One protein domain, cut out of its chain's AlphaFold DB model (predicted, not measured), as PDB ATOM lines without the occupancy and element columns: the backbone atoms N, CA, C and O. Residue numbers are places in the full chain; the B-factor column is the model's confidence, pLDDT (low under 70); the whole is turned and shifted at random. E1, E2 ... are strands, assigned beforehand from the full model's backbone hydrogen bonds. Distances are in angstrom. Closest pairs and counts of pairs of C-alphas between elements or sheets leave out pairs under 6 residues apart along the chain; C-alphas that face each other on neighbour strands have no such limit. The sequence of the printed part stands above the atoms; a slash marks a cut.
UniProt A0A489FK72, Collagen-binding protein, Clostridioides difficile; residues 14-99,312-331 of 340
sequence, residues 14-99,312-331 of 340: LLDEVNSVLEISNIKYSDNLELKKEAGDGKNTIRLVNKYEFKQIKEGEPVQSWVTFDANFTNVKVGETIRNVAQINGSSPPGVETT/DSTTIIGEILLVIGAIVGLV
ATOM      1  N   LEU A  14     534.604 301.603 531.180       85.75
ATOM      2  CA  LEU A  14     535.972 301.178 531.435       85.75
ATOM      3  C   LEU A  14     536.165 301.015 532.941       85.75
ATOM      4  O   LEU A  14     535.892 301.939 533.705       85.75
ATOM      5  N   LEU A  15     536.693 299.863 533.338       87.44
ATOM      6  CA  LEU A  15     537.076 299.543 534.707       87.44
ATOM      7  C   LEU A  15     538.525 299.058 534.713       87.44
ATOM      8  O   LEU A  15     538.820 298.026 534.119       87.44
ATOM      9  N   ASP A  16     539.416 299.775 535.385       88.00
ATOM     10  CA  ASP A  16     540.799 299.351 535.612       88.00
ATOM     11  C   ASP A  16     541.041 299.187 537.118       88.00
ATOM     12  O   ASP A  16     540.820 300.118 537.899       88.00
ATOM     13  N   GLU A  17     541.451 297.990 537.532       89.50
ATOM     14  CA  GLU A  17     541.781 297.652 538.918       89.50
ATOM     15  C   GLU A  17     543.302 297.555 539.042       89.50
ATOM     16  O   GLU A  17     543.899 296.482 538.933       89.50
ATOM     17  N   VAL A  18     543.938 298.712 539.235       86.00
ATOM     18  CA  VAL A  18     545.398 298.813 539.269       86.00
ATOM     19  C   VAL A  18     545.935 298.130 540.531       86.00
ATOM     20  O   VAL A  18     545.391 298.299 541.625       86.00
ATOM     21  N   ASN A  19     547.025 297.367 540.388       86.25
ATOM     22  CA  ASN A  19     547.632 296.593 541.476       86.25
ATOM     23  C   ASN A  19     547.830 297.449 542.748       86.25
ATOM     24  O   ASN A  19     548.347 298.566 542.685       86.25
ATOM     25  N   SER A  20     547.424 296.916 543.905       90.00
ATOM     26  CA  SER A  20     547.424 297.601 545.204       90.00
ATOM     27  C   SER A  20     548.809 297.964 545.754       90.00
ATOM     28  O   SER A  20     548.880 298.764 546.682       90.00
ATOM     29  N   VAL A  21     549.897 297.412 545.200       86.69
ATOM     30  CA  VAL A  21     551.276 297.813 545.539       86.69
ATOM     31  C   VAL A  21     551.642 299.203 544.997       86.69
ATOM     32  O   VAL A  21     552.526 299.870 545.535       86.69
ATOM     33  N   LEU A  22     550.971 299.639 543.926       84.75
ATOM     34  CA  LEU A  22     551.169 300.948 543.314       84.75
ATOM     35  C   LEU A  22     550.331 302.007 544.038       84.75
ATOM     36  O   LEU A  22     549.266 301.714 544.574       84.75
ATOM     37  N   GLU A  23     550.756 303.263 543.970       83.94
ATOM     38  CA  GLU A  23     549.875 304.402 544.255       83.94
ATOM     39  C   GLU A  23     549.595 305.129 542.939       83.94
ATOM     40  O   GLU A  23     550.531 305.466 542.211       83.94
ATOM     41  N   ILE A  24     548.318 305.353 542.614       84.50
ATOM     42  CA  ILE A  24     547.919 306.056 541.388       84.50
ATOM     43  C   ILE A  24     547.548 307.513 541.669       84.50
ATOM     44  O   ILE A  24     546.949 307.841 542.692       84.50
ATOM     45  N   SER A  25     547.895 308.402 540.742       83.44
ATOM     46  CA  SER A  25     547.616 309.838 540.836       83.44
ATOM     47  C   SER A  25     547.466 310.473 539.449       83.44
ATOM     48  O   SER A  25     547.616 309.801 538.428       83.44
ATOM     49  N   ASN A  26     547.138 311.771 539.402       85.69
ATOM     50  CA  ASN A  26     547.075 312.569 538.169       85.69
ATOM     51  C   ASN A  26     546.234 311.944 537.037       85.69
ATOM     52  O   ASN A  26     546.578 312.085 535.862       85.69
ATOM     53  N   ILE A  27     545.134 311.268 537.395       86.38
ATOM     54  CA  ILE A  27     544.231 310.627 536.435       86.38
ATOM     55  C   ILE A  27     543.663 311.698 535.494       86.38
ATOM     56  O   ILE A  27     543.015 312.649 535.932       86.38
ATOM     57  N   LYS A  28     543.901 311.530 534.196       86.44
ATOM     58  CA  LYS A  28     543.401 312.375 533.108       86.44
ATOM     59  C   LYS A  28     542.696 311.491 532.091       86.44
ATOM     60  O   LYS A  28     543.086 310.347 531.877       86.44
ATOM     61  N   TYR A  29     541.679 312.026 531.439       87.56
ATOM     62  CA  TYR A  29     540.876 311.301 530.462       87.56
ATOM     63  C   TYR A  29     540.294 312.272 529.435       87.56
ATOM     64  O   TYR A  29     540.265 313.480 529.666       87.56
ATOM     65  N   SER A  30     539.848 311.748 528.295       83.94
ATOM     66  CA  SER A  30     539.190 312.541 527.249       83.94
ATOM     67  C   SER A  30     537.865 313.154 527.726       83.94
ATOM     68  O   SER A  30     537.105 312.497 528.433       83.94
ATOM     69  N   ASP A  31     537.524 314.359 527.258       85.38
ATOM     70  CA  ASP A  31     536.320 315.119 527.668       85.38
ATOM     71  C   ASP A  31     534.970 314.416 527.399       85.38
ATOM     72  O   ASP A  31     533.924 314.826 527.914       85.38
ATOM     73  N   ASN A  32     534.967 313.374 526.562       77.94
ATOM     74  CA  ASN A  32     533.809 312.519 526.301       77.94
ATOM     75  C   ASN A  32     533.626 311.395 527.339       77.94
ATOM     76  O   ASN A  32     532.649 310.648 527.243       77.94
ATOM     77  N   LEU A  33     534.540 311.268 528.304       86.00
ATOM     78  CA  LEU A  33     534.464 310.354 529.439       86.00
ATOM     79  C   LEU A  33     534.173 311.117 530.742       86.00
ATOM     80  O   LEU A  33     534.438 312.311 530.873       86.00
ATOM     81  N   GLU A  34     533.634 310.408 531.726       90.75
ATOM     82  CA  GLU A  34     533.382 310.902 533.076       90.75
ATOM     83  C   GLU A  34     533.842 309.855 534.097       90.75
ATOM     84  O   GLU A  34     533.470 308.683 533.997       90.75
ATOM     85  N   LEU A  35     534.646 310.272 535.079       91.31
ATOM     86  CA  LEU A  35     535.071 309.407 536.177       91.31
ATOM     87  C   LEU A  35     533.884 309.142 537.113       91.31
ATOM     88  O   LEU A  35     533.233 310.075 537.585       91.31
ATOM     89  N   LYS A  36     533.614 307.869 537.398       91.62
ATOM     90  CA  LYS A  36     532.607 307.427 538.364       91.62
ATOM     91  C   LYS A  36     533.285 306.842 539.598       91.62
ATOM     92  O   LYS A  36     534.426 306.390 539.548       91.62
ATOM     93  N   LYS A  37     532.561 306.864 540.716       87.81
ATOM     94  CA  LYS A  37     532.968 306.218 541.962       87.81
ATOM     95  C   LYS A  37     531.780 305.465 542.536       87.81
ATOM     96  O   LYS A  37     530.774 306.079 542.882       87.81
ATOM     97  N   GLU A  38     531.903 304.151 542.621       83.56
ATOM     98  CA  GLU A  38     530.878 303.255 543.146       83.56
ATOM     99  C   GLU A  38     531.247 302.756 544.550       83.56
ATOM    100  O   GLU A  38     532.403 302.798 544.985       83.56
ATOM    101  N   ALA A  39     530.241 302.305 545.301       71.56
ATOM    102  CA  ALA A  39     530.449 301.743 546.630       71.56
ATOM    103  C   ALA A  39     531.183 300.397 546.516       71.56
ATOM    104  O   ALA A  39     530.647 299.442 545.963       71.56
ATOM    105  N   GLY A  40     532.404 300.335 547.050       74.81
ATOM    106  CA  GLY A  40     533.298 299.179 546.926       74.81
ATOM    107  C   GLY A  40     534.511 299.423 546.022       74.81
ATOM    108  O   GLY A  40     535.497 298.707 546.164       74.81
ATOM    109  N   ASP A  41     534.502 300.463 545.175       81.12
ATOM    110  CA  ASP A  41     535.668 300.813 544.354       81.12
ATOM    111  C   ASP A  41     536.864 301.182 545.256       81.12
ATOM    112  O   ASP A  41     536.827 302.170 546.002       81.12
ATOM    113  N   GLY A  42     537.965 300.437 545.142       80.94
ATOM    114  CA  GLY A  42     539.198 300.662 545.897       80.94
ATOM    115  C   GLY A  42     539.888 301.991 545.563       80.94
ATOM    116  O   GLY A  42     539.478 302.729 544.665       80.94
ATOM    117  N   LYS A  43     540.969 302.324 546.283       82.94
ATOM    118  CA  LYS A  43     541.767 303.535 545.990       82.94
ATOM    119  C   LYS A  43     542.412 303.497 544.596       82.94
ATOM    120  O   LYS A  43     542.547 304.545 543.977       82.94
ATOM    121  N   ASN A  44     542.726 302.298 544.107       86.88
ATOM    122  CA  ASN A  44     543.393 302.061 542.826       86.88
ATOM    123  C   ASN A  44     542.425 301.668 541.691       86.88
ATOM    124  O   ASN A  44     542.856 301.206 540.639       86.88
ATOM    125  N   THR A  45     541.117 301.836 541.900       90.50
ATOM    126  CA  THR A  45     540.094 301.540 540.892       90.50
ATOM    127  C   THR A  45     539.783 302.788 540.068       90.50
ATOM    128  O   THR A  45     539.325 303.793 540.619       90.50
ATOM    129  N   ILE A  46     539.986 302.713 538.752       88.75
ATOM    130  CA  ILE A  46     539.609 303.753 537.788       88.75
ATOM    131  C   ILE A  46     538.364 303.276 537.042       88.75
ATOM    132  O   ILE A  46     538.430 302.323 536.268       88.75
ATOM    133  N   ARG A  47     537.233 303.954 537.252       91.19
ATOM    134  CA  ARG A  47     535.975 303.684 536.548       91.19
ATOM    135  C   ARG A  47     535.596 304.884 535.691       91.19
ATOM    136  O   ARG A  47     535.328 305.957 536.223       91.19
ATOM    137  N   LEU A  48     535.579 304.719 534.373       89.31
ATOM    138  CA  LEU A  48     535.265 305.776 533.411       89.31
ATOM    139  C   LEU A  48     534.084 305.354 532.544       89.31
ATOM    140  O   LEU A  48     534.095 304.261 531.982       89.31
ATOM    141  N   VAL A  49     533.098 306.237 532.387       87.38
ATOM    142  CA  VAL A  49     531.962 306.003 531.485       87.38
ATOM    143  C   VAL A  49     531.860 307.071 530.406       87.38
ATOM    144  O   VAL A  49     532.311 308.195 530.617       87.38
ATOM    145  N   ASN A  50     531.257 306.772 529.251       82.94
ATOM    146  CA  ASN A  50     530.996 307.812 528.251       82.94
ATOM    147  C   ASN A  50     529.944 308.812 528.759       82.94
ATOM    148  O   ASN A  50     528.825 308.441 529.110       82.94
ATOM    149  N   LYS A  51     530.306 310.097 528.770       80.50
ATOM    150  CA  LYS A  51     529.479 311.194 529.293       80.50
ATOM    151  C   LYS A  51     528.301 311.541 528.383       80.50
ATOM    152  O   LYS A  51     527.238 311.931 528.858       80.50
ATOM    153  N   TYR A  52     528.515 311.454 527.075       72.06
ATOM    154  CA  TYR A  52     527.539 311.846 526.066       72.06
ATOM    155  C   TYR A  52     527.013 310.619 525.325       72.06
ATOM    156  O   TYR A  52     527.762 309.674 525.059       72.06
ATOM    157  N   GLU A  53     525.747 310.687 524.922       66.38
ATOM    158  CA  GLU A  53     525.253 309.922 523.782       66.38
ATOM    159  C   GLU A  53     526.117 310.291 522.568       66.38
ATOM    160  O   GLU A  53     526.235 311.472 522.214       66.38
ATOM    161  N   PHE A  54     526.754 309.307 521.933       59.50
ATOM    162  CA  PHE A  54     527.543 309.584 520.736       59.50
ATOM    163  C   PHE A  54     526.602 309.903 519.577       59.50
ATOM    164  O   PHE A  54     526.094 309.003 518.908       59.50
ATOM    165  N   LYS A  55     526.384 311.198 519.315       54.59
ATOM    166  CA  LYS A  55     525.712 311.657 518.093       54.59
ATOM    167  C   LYS A  55     526.429 311.057 516.890       54.59
ATOM    168  O   LYS A  55     527.570 311.423 516.633       54.59
ATOM    169  N   GLN A  56     525.727 310.149 516.211       54.94
ATOM    170  CA  GLN A  56     526.042 309.496 514.938       54.94
ATOM    171  C   GLN A  56     527.475 309.756 514.441       54.94
ATOM    172  O   GLN A  56     527.713 310.703 513.689       54.94
ATOM    173  N   ILE A  57     528.416 308.910 514.880       56.97
ATOM    174  CA  ILE A  57     529.821 308.979 514.458       56.97
ATOM    175  C   ILE A  57     529.852 308.928 512.929       56.97
ATOM    176  O   ILE A  57     529.311 307.992 512.330       56.97
ATOM    177  N   LYS A  58     530.436 309.946 512.288       53.47
ATOM    178  CA  LYS A  58     530.507 309.984 510.827       53.47
ATOM    179  C   LYS A  58     531.446 308.895 510.334       53.47
ATOM    180  O   LYS A  58     532.459 308.582 510.955       53.47
ATOM    181  N   GLU A  59     531.122 308.335 509.177       49.56
ATOM    182  CA  GLU A  59     531.970 307.344 508.531       49.56
ATOM    183  C   GLU A  59     533.368 307.932 508.265       49.56
ATOM    184  O   GLU A  59     533.507 308.938 507.571       49.56
ATOM    185  N   GLY A  60     534.394 307.322 508.866       52.44
ATOM    186  CA  GLY A  60     535.781 307.790 508.803       52.44
ATOM    187  C   GLY A  60     536.207 308.794 509.886       52.44
ATOM    188  O   GLY A  60     537.375 309.171 509.895       52.44
ATOM    189  N   GLU A  61     535.327 309.207 510.805       57.62
ATOM    190  CA  GLU A  61     535.676 310.074 511.943       57.62
ATOM    191  C   GLU A  61     536.140 309.219 513.146       57.62
ATOM    192  O   GLU A  61     535.327 308.503 513.736       57.62
ATOM    193  N   PRO A  62     537.437 309.230 513.519       54.25
ATOM    194  CA  PRO A  62     537.939 308.396 514.604       54.25
ATOM    195  C   PRO A  62     537.561 308.987 515.967       54.25
ATOM    196  O   PRO A  62     538.097 310.011 516.389       54.25
ATOM    197  N   VAL A  63     536.692 308.298 516.706       63.28
ATOM    198  CA  VAL A  63     536.464 308.589 518.128       63.28
ATOM    199  C   VAL A  63     537.541 307.886 518.949       63.28
ATOM    200  O   VAL A  63     537.397 306.729 519.345       63.28
ATOM    201  N   GLN A  64     538.645 308.588 519.202       66.00
ATOM    202  CA  GLN A  64     539.684 308.126 520.118       66.00
ATOM    203  C   GLN A  64     539.354 308.591 521.538       66.00
ATOM    204  O   GLN A  64     539.262 309.788 521.801       66.00
ATOM    205  N   SER A  65     539.185 307.637 522.454       74.25
ATOM    206  CA  SER A  65     539.093 307.908 523.892       74.25
ATOM    207  C   SER A  65     540.374 307.427 524.565       74.25
ATOM    208  O   SER A  65     540.933 306.400 524.183       74.25
ATOM    209  N   TRP A  66     540.856 308.159 525.557       76.81
ATOM    210  CA  TRP A  66     542.083 307.837 526.274       76.81
ATOM    211  C   TRP A  66     541.926 308.087 527.769       76.81
ATOM    212  O   TRP A  66     541.143 308.936 528.204       76.81
ATOM    213  N   VAL A  67     542.713 307.346 528.544       81.88
ATOM    214  CA  VAL A  67     542.931 307.558 529.973       81.88
ATOM    215  C   VAL A  67     544.428 307.465 530.248       81.88
ATOM    216  O   VAL A  67     545.125 306.610 529.702       81.88
ATOM    217  N   THR A  68     544.937 308.372 531.074       81.25
ATOM    218  CA  THR A  68     546.309 308.334 531.581       81.25
ATOM    219  C   THR A  68     546.307 308.547 533.086       81.25
ATOM    220  O   THR A  68     545.424 309.209 533.628       81.25
ATOM    221  N   PHE A  69     547.284 307.967 533.772       84.94
ATOM    222  CA  PHE A  69     547.519 308.191 535.194       84.94
ATOM    223  C   PHE A  69     549.001 307.989 535.503       84.94
ATOM    224  O   PHE A  69     549.699 307.251 534.805       84.94
ATOM    225  N   ASP A  70     549.489 308.645 536.548       81.06
ATOM    226  CA  ASP A  70     550.835 308.415 537.056       81.06
ATOM    227  C   ASP A  70     550.786 307.296 538.096       81.06
ATOM    228  O   ASP A  70     549.985 307.350 539.031       81.06
ATOM    229  N   ALA A  71     551.646 306.289 537.932       83.00
ATOM    230  CA  ALA A  71     551.808 305.194 538.880       83.00
ATOM    231  C   ALA A  71     553.146 305.322 539.622       83.00
ATOM    232  O   ALA A  71     554.210 305.452 539.004       83.00
ATOM    233  N   ASN A  72     553.080 305.276 540.953       80.81
ATOM    234  CA  ASN A  72     554.230 305.275 541.846       80.81
ATOM    235  C   ASN A  72     554.739 303.842 542.064       80.81
ATOM    236  O   ASN A  72     553.999 302.989 542.552       80.81
ATOM    237  N   PHE A  73     556.010 303.596 541.739       83.88
ATOM    238  CA  PHE A  73     556.666 302.297 541.895       83.88
ATOM    239  C   PHE A  73     557.571 302.211 543.137       83.88
ATOM    240  O   PHE A  73     558.275 301.212 543.282       83.88
ATOM    241  N   THR A  74     557.587 303.195 544.052       82.44
ATOM    242  CA  THR A  74     558.457 303.173 545.252       82.44
ATOM    243  C   THR A  74     558.378 301.843 546.015       82.44
ATOM    244  O   THR A  74     559.425 301.265 546.303       82.44
ATOM    245  N   ASN A  75     557.171 301.307 546.232       83.69
ATOM    246  CA  ASN A  75     556.925 300.084 547.012       83.69
ATOM    247  C   ASN A  75     557.138 298.761 546.242       83.69
ATOM    248  O   ASN A  75     557.044 297.691 546.834       83.69
ATOM    249  N   VAL A  76     557.420 298.822 544.938       84.25
ATOM    250  CA  VAL A  76     557.687 297.651 544.080       84.25
ATOM    251  C   VAL A  76     559.177 297.289 544.154       84.25
ATOM    252  O   VAL A  76     560.028 298.187 544.234       84.25
ATOM    253  N   LYS A  77     559.540 296.002 544.115       87.50
ATOM    254  CA  LYS A  77     560.954 295.582 544.083       87.50
ATOM    255  C   LYS A  77     561.571 295.829 542.701       87.50
ATOM    256  O   LYS A  77     560.894 295.774 541.680       87.50
ATOM    257  N   VAL A  78     562.873 296.121 542.632       86.81
ATOM    258  CA  VAL A  78     563.574 296.217 541.333       86.81
ATOM    259  C   VAL A  78     563.493 294.861 540.627       86.81
ATOM    260  O   VAL A  78     563.693 293.833 541.260       86.81
ATOM    261  N   GLY A  79     563.174 294.857 539.331       83.75
ATOM    262  CA  GLY A  79     562.967 293.625 538.561       83.75
ATOM    263  C   GLY A  79     561.612 292.937 538.762       83.75
ATOM    264  O   GLY A  79     561.295 292.005 538.028       83.75
ATOM    265  N   GLU A  80     560.772 293.413 539.683       85.25
ATOM    266  CA  GLU A  80     559.383 292.968 539.787       85.25
ATOM    267  C   GLU A  80     558.549 293.551 538.636       85.25
ATOM    268  O   GLU A  80     558.662 294.735 538.298       85.25
ATOM    269  N   THR A  81     557.714 292.706 538.027       83.62
ATOM    270  CA  THR A  81     556.858 293.056 536.888       83.62
ATOM    271  C   THR A  81     555.408 293.164 537.329       83.62
ATOM    272  O   THR A  81     554.790 292.174 537.711       83.62
ATOM    273  N   ILE A  82     554.844 294.367 537.217       82.19
ATOM    274  CA  ILE A  82     553.431 294.621 537.490       82.19
ATOM    275  C   ILE A  82     552.643 294.539 536.186       82.19
ATOM    276  O   ILE A  82     552.957 295.235 535.219       82.19
ATOM    277  N   ARG A  83     551.602 293.702 536.169       82.12
ATOM    278  CA  ARG A  83     550.652 293.581 535.060       82.12
ATOM    279  C   ARG A  83     549.381 294.374 535.356       82.12
ATOM    280  O   ARG A  83     548.785 294.187 536.412       82.12
ATOM    281  N   ASN A  84     548.952 295.203 534.410       81.81
ATOM    282  CA  ASN A  84     547.737 296.013 534.485       81.81
ATOM    283  C   ASN A  84     546.739 295.619 533.383       81.81
ATOM    284  O   ASN A  84     547.159 295.322 532.261       81.81
ATOM    285  N   VAL A  85     545.433 295.610 533.677       80.38
ATOM    286  CA  VAL A  85     544.376 295.211 532.726       80.38
ATOM    287  C   VAL A  85     543.125 296.071 532.913       80.38
ATOM    288  O   VAL A  85     542.265 295.754 533.734       80.38
ATOM    289  N   ALA A  86     542.963 297.084 532.065       81.75
ATOM    290  CA  ALA A  86     541.678 297.754 531.921       81.75
ATOM    291  C   ALA A  86     540.672 296.819 531.230       81.75
ATOM    292  O   ALA A  86     540.970 296.243 530.184       81.75
ATOM    293  N   GLN A  87     539.473 296.699 531.788       82.19
ATOM    294  CA  GLN A  87     538.315 296.037 531.195       82.19
ATOM    295  C   GLN A  87     537.435 297.074 530.493       82.19
ATOM    296  O   GLN A  87     537.252 298.176 531.005       82.19
ATOM    297  N   ILE A  88     536.842 296.721 529.353       80.75
ATOM    298  CA  ILE A  88     535.879 297.562 528.630       80.75
ATOM    299  C   ILE A  88     534.602 296.745 528.434       80.75
ATOM    300  O   ILE A  88     534.617 295.730 527.741       80.75
ATOM    301  N   ASN A  89     533.501 297.155 529.069       79.56
ATOM    302  CA  ASN A  89     532.228 296.418 529.085       79.56
ATOM    303  C   ASN A  89     532.401 294.928 529.465       79.56
ATOM    304  O   ASN A  89     531.821 294.040 528.843       79.56
ATOM    305  N   GLY A  90     533.258 294.651 530.456       77.50
ATOM    306  CA  GLY A  90     533.602 293.296 530.913       77.50
ATOM    307  C   GLY A  90     534.523 292.500 529.976       77.50
ATOM    308  O   GLY A  90     534.902 291.379 530.303       77.50
ATOM    309  N   SER A  91     534.913 293.059 528.826       73.25
ATOM    310  CA  SER A  91     535.916 292.466 527.937       73.25
ATOM    311  C   SER A  91     537.314 292.925 528.340       73.25
ATOM    312  O   SER A  91     537.572 294.125 528.416       73.25
ATOM    313  N   SER A  92     538.229 291.980 528.551       79.81
ATOM    314  CA  SER A  92     539.626 292.258 528.906       79.81
ATOM    315  C   SER A  92     540.526 292.235 527.659       79.81
ATOM    316  O   SER A  92     540.854 291.141 527.187       79.81
ATOM    317  N   PRO A  93     540.949 293.389 527.103       76.75
ATOM    318  CA  PRO A  93     542.062 293.448 526.152       76.75
ATOM    319  C   PRO A  93     543.363 292.859 526.738       76.75
ATOM    320  O   PRO A  93     543.460 292.617 527.947       76.75
ATOM    321  N   PRO A  94     544.399 292.639 525.905       76.19
ATOM    322  CA  PRO A  94     545.729 292.296 526.392       76.19
ATOM    323  C   PRO A  94     546.209 293.317 527.430       76.19
ATOM    324  O   PRO A  94     546.289 294.513 527.153       76.19
ATOM    325  N   GLY A  95     546.514 292.828 528.631       72.31
ATOM    326  CA  GLY A  95     547.123 293.635 529.682       72.31
ATOM    327  C   GLY A  95     548.533 294.080 529.320       72.31
ATOM    328  O   GLY A  95     549.178 293.473 528.463       72.31
ATOM    329  N   VAL A  96     549.026 295.095 530.023       73.75
ATOM    330  CA  VAL A  96     550.397 295.586 529.854       73.75
ATOM    331  C   VAL A  96     551.220 295.305 531.095       73.75
ATOM    332  O   VAL A  96     550.744 295.447 532.220       73.75
ATOM    333  N   GLU A  97     552.464 294.902 530.877       78.50
ATOM    334  CA  GLU A  97     553.432 294.571 531.913       78.50
ATOM    335  C   GLU A  97     554.491 295.672 532.016       78.50
ATOM    336  O   GLU A  97     554.964 296.204 531.012       78.50
ATOM    337  N   THR A  98     554.839 296.057 533.244       78.12
ATOM    338  CA  THR A  98     555.867 297.061 533.541       78.12
ATOM    339  C   THR A  98     556.786 296.543 534.635       78.12
ATOM    340  O   THR A  98     556.373 296.384 535.783       78.12
ATOM    341  N   THR A  99     558.046 296.301 534.280       79.75
ATOM    342  CA  THR A  99     559.101 295.906 535.219       79.75
ATOM    343  C   THR A  99     559.734 297.137 535.858       79.75
ATOM    344  O   THR A  99     560.205 298.021 535.127       79.75
ATOM    345  N   ASP A 312     561.212 307.038 539.893       42.62
ATOM    346  CA  ASP A 312     560.233 306.139 540.539       42.62
ATOM    347  C   ASP A 312     558.781 306.297 540.034       42.62
ATOM    348  O   ASP A 312     557.872 305.601 540.490       42.62
ATOM    349  N   SER A 313     558.544 307.203 539.082       36.38
ATOM    350  CA  SER A 313     557.222 307.503 538.522       36.38
ATOM    351  C   SER A 313     557.181 307.203 537.026       36.38
ATOM    352  O   SER A 313     558.006 307.704 536.260       36.38
ATOM    353  N   THR A 314     556.189 306.420 536.600       41.34
ATOM    354  CA  THR A 314     555.898 306.169 535.182       41.34
ATOM    355  C   THR A 314     554.456 306.565 534.883       41.34
ATOM    356  O   THR A 314     553.532 306.082 535.534       41.34
ATOM    357  N   THR A 315     554.260 307.421 533.879       36.75
ATOM    358  CA  THR A 315     552.928 307.709 533.332       36.75
ATOM    359  C   THR A 315     552.457 306.518 532.504       36.75
ATOM    360  O   THR A 315     553.094 306.144 531.515       36.75
ATOM    361  N   ILE A 316     551.335 305.928 532.904       40.53
ATOM    362  CA  ILE A 316     550.646 304.870 532.171       40.53
ATOM    363  C   ILE A 316     549.653 305.518 531.204       40.53
ATOM    364  O   ILE A 316     548.917 306.435 531.571       40.53
ATOM    365  N   ILE A 317     549.658 305.060 529.948       39.84
ATOM    366  CA  ILE A 317     548.804 305.575 528.872       39.84
ATOM    367  C   ILE A 317     547.987 304.423 528.287       39.84
ATOM    368  O   ILE A 317     548.544 303.488 527.711       39.84
ATOM    369  N   GLY A 318     546.663 304.519 528.414       40.66
ATOM    370  CA  GLY A 318     545.699 303.674 527.721       40.66
ATOM    371  C   GLY A 318     545.060 304.423 526.558       40.66
ATOM    372  O   GLY A 318     544.282 305.353 526.780       40.66
ATOM    373  N   GLU A 319     545.350 304.010 525.322       37.09
ATOM    374  CA  GLU A 319     544.626 304.477 524.138       37.09
ATOM    375  C   GLU A 319     543.518 303.467 523.796       37.09
ATOM    376  O   GLU A 319     543.757 302.263 523.674       37.09
ATOM    377  N   ILE A 320     542.280 303.936 523.645       40.06
ATOM    378  CA  ILE A 320     541.150 303.108 523.221       40.06
ATOM    379  C   ILE A 320     540.813 303.497 521.788       40.06
ATOM    380  O   ILE A 320     540.267 304.574 521.531       40.06
ATOM    381  N   LEU A 321     541.128 302.605 520.848       31.50
ATOM    382  CA  LEU A 321     540.744 302.765 519.456       31.50
ATOM    383  C   LEU A 321     539.373 302.107 519.248       31.50
ATOM    384  O   LEU A 321     539.254 300.897 519.038       31.50
ATOM    385  N   LEU A 322     538.313 302.916 519.316       33.38
ATOM    386  CA  LEU A 322     536.975 302.487 518.912       33.38
ATOM    387  C   LEU A 322     536.899 302.465 517.383       33.38
ATOM    388  O   LEU A 322     536.419 303.399 516.742       33.38
ATOM    389  N   VAL A 323     537.399 301.379 516.793       27.34
ATOM    390  CA  VAL A 323     537.209 301.106 515.370       27.34
ATOM    391  C   VAL A 323     535.788 300.593 515.168       27.34
ATOM    392  O   VAL A 323     535.300 299.723 515.888       27.34
ATOM    393  N   ILE A 324     535.108 301.146 514.170       28.73
ATOM    394  CA  ILE A 324     533.746 300.775 513.792       28.73
ATOM    395  C   ILE A 324     533.628 299.242 513.627       28.73
ATOM    396  O   ILE A 324     534.206 298.653 512.717       28.73
ATOM    397  N   GLY A 325     532.887 298.597 514.538       30.47
ATOM    398  CA  GLY A 325     532.658 297.145 514.567       30.47
ATOM    399  C   GLY A 325     533.554 296.310 515.498       30.47
ATOM    400  O   GLY A 325     533.246 295.135 515.683       30.47
ATOM    401  N   ALA A 326     534.608 296.865 516.111       27.33
ATOM    402  CA  ALA A 326     535.429 296.157 517.104       27.33
ATOM    403  C   ALA A 326     536.126 297.115 518.088       27.33
ATOM    404  O   ALA A 326     536.840 298.031 517.683       27.33
ATOM    405  N   ILE A 327     535.990 296.860 519.394       33.12
ATOM    406  CA  ILE A 327     536.774 297.564 520.420       33.12
ATOM    407  C   ILE A 327     538.208 297.028 520.367       33.12
ATOM    408  O   ILE A 327     538.486 295.941 520.869       33.12
ATOM    409  N   VAL A 328     539.126 297.797 519.777       31.67
ATOM    410  CA  VAL A 328     540.564 297.505 519.807       31.67
ATOM    411  C   VAL A 328     541.214 298.453 520.811       31.67
ATOM    412  O   VAL A 328     541.706 299.528 520.474       31.67
ATOM    413  N   GLY A 329     541.186 298.059 522.086       31.53
ATOM    414  CA  GLY A 329     541.983 298.719 523.117       31.53
ATOM    415  C   GLY A 329     543.471 298.512 522.831       31.53
ATOM    416  O   GLY A 329     543.924 297.370 522.764       31.53
ATOM    417  N   LEU A 330     544.224 299.601 522.665       33.41
ATOM    418  CA  LEU A 330     545.662 299.588 522.412       33.41
ATOM    419  C   LEU A 330     546.357 300.414 523.501       33.41
ATOM    420  O   LEU A 330     546.641 301.596 523.341       33.41
ATOM    421  N   VAL A 331     546.635 299.791 524.644       34.44
ATOM    422  CA  VAL A 331     547.324 300.462 525.754       34.44
ATOM    423  C   VAL A 331     548.808 300.640 525.397       34.44
ATOM    424  O   VAL A 331     549.610 299.719 525.537       34.44
TER     425      VAL A 331
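This is residues 14 to 99 and 312 to 331 of the 340 residues of the protein "Collagen-binding protein" of Clostridioides difficile (UniProt A0A489FK72). Two antiparallel sheets of four strands lie face to face as a sandwich, E3 E4 E1 E7 over the twisted E2 E5 E9 E10, their strands at only 18 degrees to each other. E6 runs on into the edge strand E7 and pairs with E8, a two-strand ribbon towards one end of the long axis, while the loop of residues 51 to 63 reaches towards the other. The printed part has 106 residues with ten named strands, E1 to E10 in chain order, and no named helix; the class is all strand. The whole is compact, with a radius of gyration of the C-alphas of 14.7 A, and elongated in outline, spanning 47 by 29 by 22 A.

E1, residues 14 to 17, is an inner strand, antiparallel to E4, residues 45 to 50, with N 16 and O 46 2.9 A apart, and to E7, residues 86 to 88, with N 15 and O 87 2.9 A apart. E3, residues 33 to 36, forms a hairpin with E4, where N 34 and O 49 are 2.8 A apart. In the other sheet E2, residues 23 to 29, is an edge strand, antiparallel to E5, residues 64 to 72, with N 28 and O 68 2.8 A apart. E5 is antiparallel to E9, residues 313 to 323, with N 316 and O 69 2.8 A apart. E9 and E10, residues 326 to 330, form a hairpin, with N 330 and O 319 2.9 A apart. The facing parts of the two sheets are 8.9 A apart, centre to centre, and their best planes differ by 6 degrees. E7 and E10 are near each other, with 5 pairs of C-alphas within 10 A. E6, residues 81 to 84, runs on into E7 at 20 degrees and is antiparallel to E8, residues 96 to 99, with N 84 and O 96 2.8 A apart.

E1 begins at C-alpha 14, (535.972, 301.178, 531.435), and is 10.1 A long. E2 measures 17.9 A, E3 9.6 A, E4 16.8 A and E5 26.3 A. E6 measures 9.9 A, E7 6.7 A and E8 10.2 A. E9, the longest strand, measures 31.3 A from C-alpha 313 at (557.222, 307.503, 538.522). E10 measures 12.0 A and ends at C-alpha 330, (545.662, 299.588, 522.412).

The C-alphas farthest apart, those of Gln 56 and Val 78, are 47.8 A apart. Residues 100 to 311 are not printed, and C-alphas 99 and 312 are 11.6 A apart across this cut. The link from E4 to E5, 13 residues, is long. The mean pLDDT of the printed part is 71.0; residues 53 to 64 and 312 to 331 are under 70, and the means of E9 and E10 are 37 and 31.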